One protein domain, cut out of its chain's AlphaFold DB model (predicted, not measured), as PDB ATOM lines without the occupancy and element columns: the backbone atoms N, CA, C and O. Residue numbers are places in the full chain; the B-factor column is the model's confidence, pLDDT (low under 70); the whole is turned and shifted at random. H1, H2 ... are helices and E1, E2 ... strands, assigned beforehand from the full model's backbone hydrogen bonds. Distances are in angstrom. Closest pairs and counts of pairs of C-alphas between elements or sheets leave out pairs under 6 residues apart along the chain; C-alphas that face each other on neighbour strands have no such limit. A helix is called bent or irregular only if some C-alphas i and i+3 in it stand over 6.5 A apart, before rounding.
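Overview. This is residues 17 to 82 of the 82 residues of an uncharacterized protein of Pseudonocardiaceae bacterium (UniProt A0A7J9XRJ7). Two separate lobes are strung along one long axis and joined by a single strand-free stretch, residues 44 to 50. The first lobe is a loose corner of two helices, H1 and H2, and the second is the helix H3 packed on the antiparallel hairpin of E1 and E2. The printed part has 66 residues, with three named helices and two named strands in the order H1, H2, H3, E1, E2, and the class is mixed, helices and strands. The whole is extended, with a radius of gyration of the C-alphas of 17.2 A, and its outline is a rod spanning 51 by 21 by 13 A.

Arrangement. H1, residues 17 to 24, is joined by a tight link of 2 residues to H2, residues 27 to 43. The two only just touch, and only at the corner by their link, with 3 pairs of C-alphas within 8 A. The closest are the C-alphas of Ala 24 and Arg 30, 6.9 A apart, and H2 touches H1 with residues 29 to 33 alone. Their lines stand at a steep tilt of 51 degrees, opposite ways. H2 has a kink of 53 degrees near residue 37, and it is irregular, with C-alphas 39 and 42 at 7.9 A. A short link of 7 residues leads to H3, residues 51 to 60, which is apart from H2 and from H1. A tight link of 4 residues follows, then the hairpin of E1, residues 65 to 72, and E2, residues 75 to 81. These strands are antiparallel, with 155 degrees between their directions; N 69 and O 77 are 2.8 A apart, and N 79 and O 67 are 2.8 A apart, both within hydrogen-bond range. The closest C-alphas of H3 and E1 are those of Glu 55 and Val 66, 6.6 A apart. Those of H3 and E2 are Leu 58 and Ala 80, 7.1 A apart. H1 and H2 are apart from both strands. Every O i to N i+4 pair is within hydrogen-bond range in H1 and H3, and 9 of 13 are in H2.

Along the chain. H1 begins at C-alpha 17, at (213.255, 223.993, 239.372), and is 10.8 A long from first to last C-alpha. H2 is 23.8 A long and ends at C-alpha 43, at (227.558, 227.695, 235.294). H3 is 14.1 A long. E1 is 21.2 A long, and E2 is 20.0 A long, ending at C-alpha 81, at (211.365, 224.822, 207.328).

Size, cuts and confidence. The two C-alphas farthest apart are those of Pro 27 and His 82, 51.6 A. The printed part has no cut, and no link between its named elements is long. Residues 25 to 32, of which 27 to 32 belong to H2, stand free, and so do residues 37 to 43 of H2. The mean pLDDT of the printed part is 87.3; residues 42 to 48 are under 70.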
ATOM      1  N   TYR A  17     212.860 223.152 238.244       76.56
ATOM      2  CA  TYR A  17     213.255 223.993 239.372       76.56
ATOM      3  C   TYR A  17     212.693 223.439 240.675       76.56
ATOM      4  O   TYR A  17     213.461 223.238 241.613       76.56
ATOM      5  N   SER A  18     211.407 223.091 240.675       79.25
ATOM      6  CA  SER A  18     210.719 222.446 241.794       79.25
ATOM      7  C   SER A  18     211.434 221.155 242.210       79.25
ATOM      8  O   SER A  18     211.671 220.933 243.390       79.25
ATOM      9  N   TRP A  19     211.915 220.366 241.242       83.50
ATOM     10  CA  TRP A  19     212.695 219.151 241.495       83.50
ATOM     11  C   TRP A  19     214.030 219.420 242.191       83.50
ATOM     12  O   TRP A  19     214.415 218.701 243.114       83.50
ATOM     13  N   TRP A  20     214.749 220.474 241.793       85.12
ATOM     14  CA  TRP A  20     215.975 220.870 242.492       85.12
ATOM     15  C   TRP A  20     215.709 221.425 243.893       85.12
ATOM     16  O   TRP A  20     216.553 221.226 244.768       85.12
ATOM     17  N   GLU A  21     214.582 222.108 244.103       86.81
ATOM     18  CA  GLU A  21     214.154 222.587 245.424       86.81
ATOM     19  C   GLU A  21     213.824 221.412 246.348       86.81
ATOM     20  O   GLU A  21     214.391 221.328 247.435       86.81
ATOM     21  N   SER A  22     213.036 220.439 245.886       89.06
ATOM     22  CA  SER A  22     212.739 219.218 246.646       89.06
ATOM     23  C   SER A  22     214.006 218.445 247.022       89.06
ATOM     24  O   SER A  22     214.144 217.984 248.154       89.06
ATOM     25  N   LEU A  23     214.985 218.347 246.114       89.50
ATOM     26  CA  LEU A  23     216.269 217.708 246.420       89.50
ATOM     27  C   LEU A  23     217.084 218.454 247.485       89.50
ATOM     28  O   LEU A  23     217.886 217.821 248.172       89.50
ATOM     29  N   ALA A  24     216.925 219.773 247.615       89.50
ATOM     30  CA  ALA A  24     217.647 220.563 248.612       89.50
ATOM     31  C   ALA A  24     217.182 220.270 250.047       89.50
ATOM     32  O   ALA A  24     217.973 220.420 250.982       89.50
ATOM     33  N   GLU A  25     215.945 219.797 250.205       93.12
ATOM     34  CA  GLU A  25     215.375 219.415 251.498       93.12
ATOM     35  C   GLU A  25     215.872 218.043 251.990       93.12
ATOM     36  O   GLU A  25     215.787 217.751 253.183       93.12
ATOM     37  N   GLU A  26     216.460 217.214 251.115       95.19
ATOM     38  CA  GLU A  26     216.938 215.866 251.451       95.19
ATOM     39  C   GLU A  26     218.296 215.890 252.190       95.19
ATOM     40  O   GLU A  26     219.348 216.150 251.583       95.19
ATOM     41  N   PRO A  27     218.351 215.559 253.500       94.19
ATOM     42  CA  PRO A  27     219.564 215.721 254.305       94.19
ATOM     43  C   PRO A  27     220.759 214.900 253.815       94.19
ATOM     44  O   PRO A  27     221.904 215.326 253.977       94.19
ATOM     45  N   GLN A  28     220.504 213.730 253.224       96.44
ATOM     46  CA  GLN A  28     221.526 212.806 252.728       96.44
ATOM     47  C   GLN A  28     222.221 213.338 251.466       96.44
ATOM     48  O   GLN A  28     223.322 212.899 251.141       96.44
ATOM     49  N   LEU A  29     221.603 214.289 250.760       94.88
ATOM     50  CA  LEU A  29     222.137 214.857 249.521       94.88
ATOM     51  C   LEU A  29     222.909 216.161 249.743       94.88
ATOM     52  O   LEU A  29     223.556 216.654 248.819       94.88
ATOM     53  N   ARG A  30     222.905 216.703 250.966       93.50
ATOM     54  CA  ARG A  30     223.474 218.020 251.288       93.50
ATOM     55  C   ARG A  30     224.933 218.182 250.858       93.50
ATOM     56  O   ARG A  30     225.296 219.204 250.277       93.50
ATOM     57  N   GLU A  31     225.772 217.179 251.112       94.38
ATOM     58  CA  GLU A  31     227.191 217.220 250.731       94.38
ATOM     59  C   GLU A  31     227.373 217.187 249.208       94.38
ATOM     60  O   GLU A  31     228.172 217.944 248.652       94.38
ATOM     61  N   LEU A  32     226.577 216.370 248.512       94.44
ATOM     62  CA  LEU A  32     226.605 216.261 247.053       94.44
ATOM     63  C   LEU A  32     226.135 217.554 246.377       94.44
ATOM     64  O   LEU A  32     226.734 217.989 245.391       94.44
ATOM     65  N   LEU A  33     225.093 218.191 246.915       92.62
ATOM     66  CA  LEU A  33     224.594 219.477 246.428       92.62
ATOM     67  C   LEU A  33     225.602 220.601 246.670       92.62
ATOM     68  O   LEU A  33     225.850 221.393 245.761       92.62
ATOM     69  N   THR A  34     226.259 220.604 247.831       92.44
ATOM     70  CA  THR A  34     227.344 221.546 248.148       92.44
ATOM     71  C   THR A  34     228.506 221.408 247.161       92.44
ATOM     72  O   THR A  34     229.002 222.399 246.621       92.44
ATOM     73  N   GLU A  35     228.927 220.179 246.859       93.50
ATOM     74  CA  GLU A  35     230.003 219.944 245.893       93.50
ATOM     75  C   GLU A  35     229.578 220.297 244.460       93.50
ATOM     76  O   GLU A  35     230.370 220.845 243.681       93.50
ATOM     77  N   ARG A  36     228.315 220.041 244.103       89.81
ATOM     78  CA  ARG A  36     227.739 220.492 242.833       89.81
ATOM     79  C   ARG A  36     227.787 222.015 242.727       89.81
ATOM     80  O   ARG A  36     228.198 222.524 241.685       89.81
ATOM     81  N   ASP A  37     227.407 222.735 243.777       88.38
ATOM     82  CA  ASP A  37     227.498 224.194 243.835       88.38
ATOM     83  C   ASP A  37     228.914 224.701 243.649       88.38
ATOM     84  O   ASP A  37     229.163 225.580 242.823       88.38
ATOM     85  N   ARG A  38     229.868 224.088 244.344       90.44
ATOM     86  CA  ARG A  38     231.275 224.447 244.216       90.44
ATOM     87  C   ARG A  38     231.790 224.271 242.783       90.44
ATOM     88  O   ARG A  38     232.558 225.099 242.298       90.44
ATOM     89  N   ARG A  39     231.386 223.195 242.092       87.31
ATOM     90  CA  ARG A  39     231.845 222.881 240.722       87.31
ATOM     91  C   ARG A  39     231.114 223.658 239.632       87.31
ATOM     92  O   ARG A  39     231.711 223.967 238.600       87.31
ATOM     93  N   PHE A  40     229.823 223.909 239.824       81.88
ATOM     94  CA  PHE A  40     228.925 224.344 238.756       81.88
ATOM     95  C   PHE A  40     228.123 225.599 239.091       81.88
ATOM     96  O   PHE A  40     227.437 226.087 238.203       81.88
ATOM     97  N   GLY A  41     228.228 226.166 240.294       74.75
ATOM     98  CA  GLY A  41     227.583 227.425 240.690       74.75
ATOM     99  C   GLY A  41     227.750 228.552 239.659       74.75
ATOM    100  O   GLY A  41     226.742 229.086 239.202       74.75
ATOM    101  N   PRO A  42     228.974 228.824 239.156       69.19
ATOM    102  CA  PRO A  42     229.208 229.821 238.102       69.19
ATOM    103  C   PRO A  42     228.597 229.477 236.731       69.19
ATOM    104  O   PRO A  42     228.568 230.318 235.841       69.19
ATOM    105  N   ARG A  43     228.150 228.230 236.534       63.31
ATOM    106  CA  ARG A  43     227.558 227.695 235.294       63.31
ATOM    107  C   ARG A  43     226.078 227.315 235.460       63.31
ATOM    108  O   ARG A  43     225.489 226.819 234.503       63.31
ATOM    109  N   ARG A  44     225.487 227.502 236.653       60.28
ATOM    110  CA  ARG A  44     224.102 227.093 236.972       60.28
ATOM    111  C   ARG A  44     223.081 227.811 236.097       60.28
ATOM    112  O   ARG A  44     222.090 227.211 235.701       60.28
ATOM    113  N   HIS A  45     223.353 229.066 235.770       56.69
ATOM    114  CA  HIS A  45     222.597 229.815 234.784       56.69
ATOM    115  C   HIS A  45     223.407 229.776 233.501       56.69
ATOM    116  O   HIS A  45     224.379 230.513 233.346       56.69
ATOM    117  N   GLY A  46     223.055 228.860 232.600       55.97
ATOM    118  CA  GLY A  46     223.587 228.925 231.252       55.97
ATOM    119  C   GLY A  46     223.271 230.312 230.704       55.97
ATOM    120  O   GLY A  46     222.110 230.632 230.484       55.97
ATOM    121  N   THR A  47     224.293 231.127 230.448       55.84
ATOM    122  CA  THR A  47     224.194 232.383 229.680       55.84
ATOM    123  C   THR A  47     223.882 232.110 228.202       55.84
ATOM    124  O   THR A  47     224.237 232.889 227.321       55.84
ATOM    125  N   GLY A  48     223.308 230.943 227.915       64.50
ATOM    126  CA  GLY A  48     222.972 230.481 226.590       64.50
ATOM    127  C   GLY A  48     221.677 231.120 226.125       64.50
ATOM    128  O   GLY A  48     220.797 231.460 226.913       64.50
ATOM    129  N   THR A  49     221.581 231.258 224.813       75.94
ATOM    130  CA  THR A  49     220.379 231.681 224.107       75.94
ATOM    131  C   THR A  49     219.175 230.853 224.563       75.94
ATOM    132  O   THR A  49     219.209 229.620 224.510       75.94
ATOM    133  N   THR A  50     218.118 231.519 225.025       84.06
ATOM    134  CA  THR A  50     216.875 230.857 225.432       84.06
ATOM    135  C   THR A  50     216.207 230.202 224.225       84.06
ATOM    136  O   THR A  50     216.446 230.582 223.078       84.06
ATOM    137  N   LEU A  51     215.319 229.233 224.464       85.62
ATOM    138  CA  LEU A  51     214.547 228.620 223.381       85.62
ATOM    139  C   LEU A  51     213.793 229.667 222.546       85.62
ATOM    140  O   LEU A  51     213.809 229.607 221.322       85.62
ATOM    141  N   VAL A  52     213.189 230.655 223.210       87.69
ATOM    142  CA  VAL A  52     212.451 231.739 222.549       87.69
ATOM    143  C   VAL A  52     213.372 232.547 221.638       87.69
ATOM    144  O   VAL A  52     212.996 232.867 220.514       87.69
ATOM    145  N   GLN A  53     214.595 232.842 222.087       92.50
ATOM    146  CA  GLN A  53     215.574 233.554 221.267       92.50
ATOM    147  C   GLN A  53     216.002 232.730 220.041       92.50
ATOM    148  O   GLN A  53     216.173 233.297 218.963       92.50
ATOM    149  N   TRP A  54     216.111 231.404 220.165       94.00
ATOM    150  CA  TRP A  54     216.358 230.520 219.019       94.00
ATOM    151  C   TRP A  54     215.196 230.503 218.022       94.00
ATOM    152  O   TRP A  54     215.420 230.643 216.821       94.00
ATOM    153  N   GLU A  55     213.956 230.380 218.497       95.31
ATOM    154  CA  GLU A  55     212.766 230.416 217.638       95.31
ATOM    155  C   GLU A  55     212.641 231.754 216.895       95.31
ATOM    156  O   GLU A  55     212.341 231.785 215.700       95.31
ATOM    157  N   GLN A  56     212.920 232.865 217.583       95.56
ATOM    158  CA  GLN A  56     212.949 234.200 216.984       95.56
ATOM    159  C   GLN A  56     214.047 234.331 215.927       95.56
ATOM    160  O   GLN A  56     213.783 234.873 214.856       95.56
ATOM    161  N   ALA A  57     215.249 233.815 216.192       96.31
ATOM    162  CA  ALA A  57     216.347 233.841 215.229       96.31
ATOM    163  C   ALA A  57     216.014 233.045 213.955       96.31
ATOM    164  O   ALA A  57     216.253 233.534 212.854       96.31
ATOM    165  N   LEU A  58     215.403 231.861 214.089       96.88
ATOM    166  CA  LEU A  58     214.986 231.030 212.953       96.88
ATOM    167  C   LEU A  58     213.901 231.713 212.109       96.88
ATOM    168  O   LEU A  58     214.002 231.753 210.883       96.88
ATOM    169  N   ARG A  59     212.901 232.331 212.749       96.12
ATOM    170  CA  ARG A  59     211.893 233.135 212.034       96.12
ATOM    171  C   ARG A  59     212.513 234.355 211.355       96.12
ATOM    172  O   ARG A  59     212.187 234.645 210.211       96.12
ATOM    173  N   GLY A  60     213.436 235.044 212.029       96.94
ATOM    174  CA  GLY A  60     214.174 236.179 211.467       96.94
ATOM    175  C   GLY A  60     215.056 235.800 210.274       96.94
ATOM    176  O   GLY A  60     215.258 236.620 209.384       96.94
ATOM    177  N   ALA A  61     215.528 234.551 210.219       97.12
ATOM    178  CA  ALA A  61     216.242 234.003 209.070       97.12
ATOM    179  C   ALA A  61     215.319 233.674 207.882       97.12
ATOM    180  O   ALA A  61     215.820 233.445 206.785       97.12
ATOM    181  N   GLY A  62     213.994 233.681 208.075       97.38
ATOM    182  CA  GLY A  62     212.990 233.428 207.040       97.38
ATOM    183  C   GLY A  62     212.362 232.036 207.084       97.38
ATOM    184  O   GLY A  62     211.662 231.679 206.139       97.38
ATOM    185  N   CYS A  63     212.611 231.237 208.127       97.56
ATOM    186  CA  CYS A  63     211.887 229.981 208.311       97.56
ATOM    187  C   CYS A  63     210.414 230.285 208.611       97.56
ATOM    188  O   CYS A  63     210.104 231.005 209.567       97.56
ATOM    189  N   THR A  64     209.513 229.740 207.801       96.19
ATOM    190  CA  THR A  64     208.064 229.963 207.905       96.19
ATOM    191  C   THR A  64     207.441 229.115 209.010       96.19
ATOM    192  O   THR A  64     206.546 229.580 209.719       96.19
ATOM    193  N   GLU A  65     207.982 227.918 209.238       96.06
ATOM    194  CA  GLU A  65     207.572 227.020 210.314       96.06
ATOM    195  C   GLU A  65     208.757 226.680 211.220       96.06
ATOM    196  O   GLU A  65     209.828 226.294 210.753       96.06
ATOM    197  N   VAL A  66     208.559 226.806 212.536       97.12
ATOM    198  CA  VAL A  66     209.529 226.423 213.572       97.12
ATOM    199  C   VAL A  66     208.786 225.647 214.652       97.12
ATOM    200  O   VAL A  66     207.827 226.164 215.229       97.12
ATOM    201  N   ALA A  67     209.223 224.420 214.933       94.81
ATOM    202  CA  ALA A  67     208.573 223.530 215.893       94.81
ATOM    203  C   ALA A  67     209.585 222.676 216.670       94.81
ATOM    204  O   ALA A  67     210.738 222.519 216.274       94.81
ATOM    205  N   THR A  68     209.149 222.086 217.785       95.00
ATOM    206  CA  THR A  68     209.959 221.113 218.536       95.00
ATOM    207  C   THR A  68     209.860 219.736 217.881       95.00
ATOM    208  O   THR A  68     208.787 219.141 217.851       95.00
ATOM    209  N   LEU A  69     210.986 219.211 217.395       93.81
ATOM    210  CA  LEU A  69     211.095 217.861 216.838       93.81
ATOM    211  C   LEU A  69     211.189 216.797 217.938       93.81
ATOM    212  O   LEU A  69     210.614 215.718 217.823       93.81
ATOM    213  N   SER A  70     211.940 217.085 219.004       90.12
ATOM    214  CA  SER A  70     212.032 216.211 220.177       90.12
ATOM    215  C   SER A  70     212.403 216.995 221.433       90.12
ATOM    216  O   SER A  70     212.976 218.084 221.351       90.12
ATOM    217  N   GLN A  71     212.084 216.436 222.599       85.88
ATOM    218  CA  GLN A  71     212.441 217.003 223.894       85.88
ATOM    219  C   GLN A  71     212.962 215.908 224.827       85.88
ATOM    220  O   GLN A  71     212.374 214.831 224.921       85.88
ATOM    221  N   ALA A  72     214.043 216.216 225.540       81.75
ATOM    222  CA  ALA A  72     214.547 215.435 226.660       81.75
ATOM    223  C   ALA A  72     214.807 216.390 227.830       81.75
ATOM    224  O   ALA A  72     215.731 217.201 227.771       81.75
ATOM    225  N   MET A  73     213.983 216.301 228.878       79.06
ATOM    226  CA  MET A  73     214.007 217.230 230.018       79.06
ATOM    227  C   MET A  73     213.911 218.695 229.556       79.06
ATOM    228  O   MET A  73     212.958 219.049 228.860       79.06
ATOM    229  N   ASP A  74     214.880 219.534 229.916       73.31
ATOM    230  CA  ASP A  74     214.977 220.955 229.570       73.31
ATOM    231  C   ASP A  74     215.568 221.208 228.169       73.31
ATOM    232  O   ASP A  74     215.612 222.348 227.706       73.31
ATOM    233  N   ARG A  75     215.995 220.160 227.453       80.25
ATOM    234  CA  ARG A  75     216.560 220.274 226.103       80.25
ATOM    235  C   ARG A  75     215.516 219.990 225.038       80.25
ATOM    236  O   ARG A  75     214.933 218.907 225.001       80.25
ATOM    237  N   ARG A  76     215.345 220.936 224.114       88.81
ATOM    238  CA  ARG A  76     214.511 220.786 222.916       88.81
ATOM    239  C   ARG A  76     215.369 220.821 221.661       88.81
ATOM    240  O   ARG A  76     216.234 221.682 221.518       88.81
ATOM    241  N   LEU A  77     215.096 219.894 220.753       93.06
ATOM    242  CA  LEU A  77     215.581 219.934 219.382       93.06
ATOM    243  C   LEU A  77     214.511 220.608 218.527       93.06
ATOM    244  O   LEU A  77     213.388 220.105 218.451       93.06
ATOM    245  N   LEU A  78     214.857 221.724 217.894       95.38
ATOM    246  CA  LEU A  78     213.975 222.417 216.961       95.38
ATOM    247  C   LEU A  78     214.151 221.874 215.540       95.38
ATOM    248  O   LEU A  78     215.254 221.508 215.135       95.38
ATOM    249  N   VAL A  79     213.058 221.856 214.786       97.19
ATOM    250  CA  VAL A  79     213.044 221.744 213.326       97.19
ATOM    251  C   VAL A  79     212.489 223.047 212.762       97.19
ATOM    252  O   VAL A  79     211.571 223.633 213.338       97.19
ATOM    253  N   ALA A  80     213.067 223.502 211.655       97.44
ATOM    254  CA  ALA A  80     212.622 224.688 210.946       97.44
ATOM    255  C   ALA A  80     212.587 224.418 209.443       97.44
ATOM    256  O   ALA A  80     213.456 223.715 208.920       97.44
ATOM    257  N   ILE A  81     211.575 224.958 208.771       96.12
ATOM    258  CA  ILE A  81     211.365 224.822 207.328       96.12
ATOM    259  C   ILE A  81     211.217 226.229 206.743       96.12
ATOM    260  O   ILE A  81     210.638 227.110 207.382       96.12
ATOM    261  N   HIS A  82     211.795 226.437 205.560       87.94
ATOM    262  CA  HIS A  82     211.657 227.661 204.776       87.94
ATOM    263  C   HIS A  82     210.417 227.607 203.894       87.94
ATOM    264  O   HIS A  82     210.302 226.628 203.124       87.94
TER     265      HIS A  82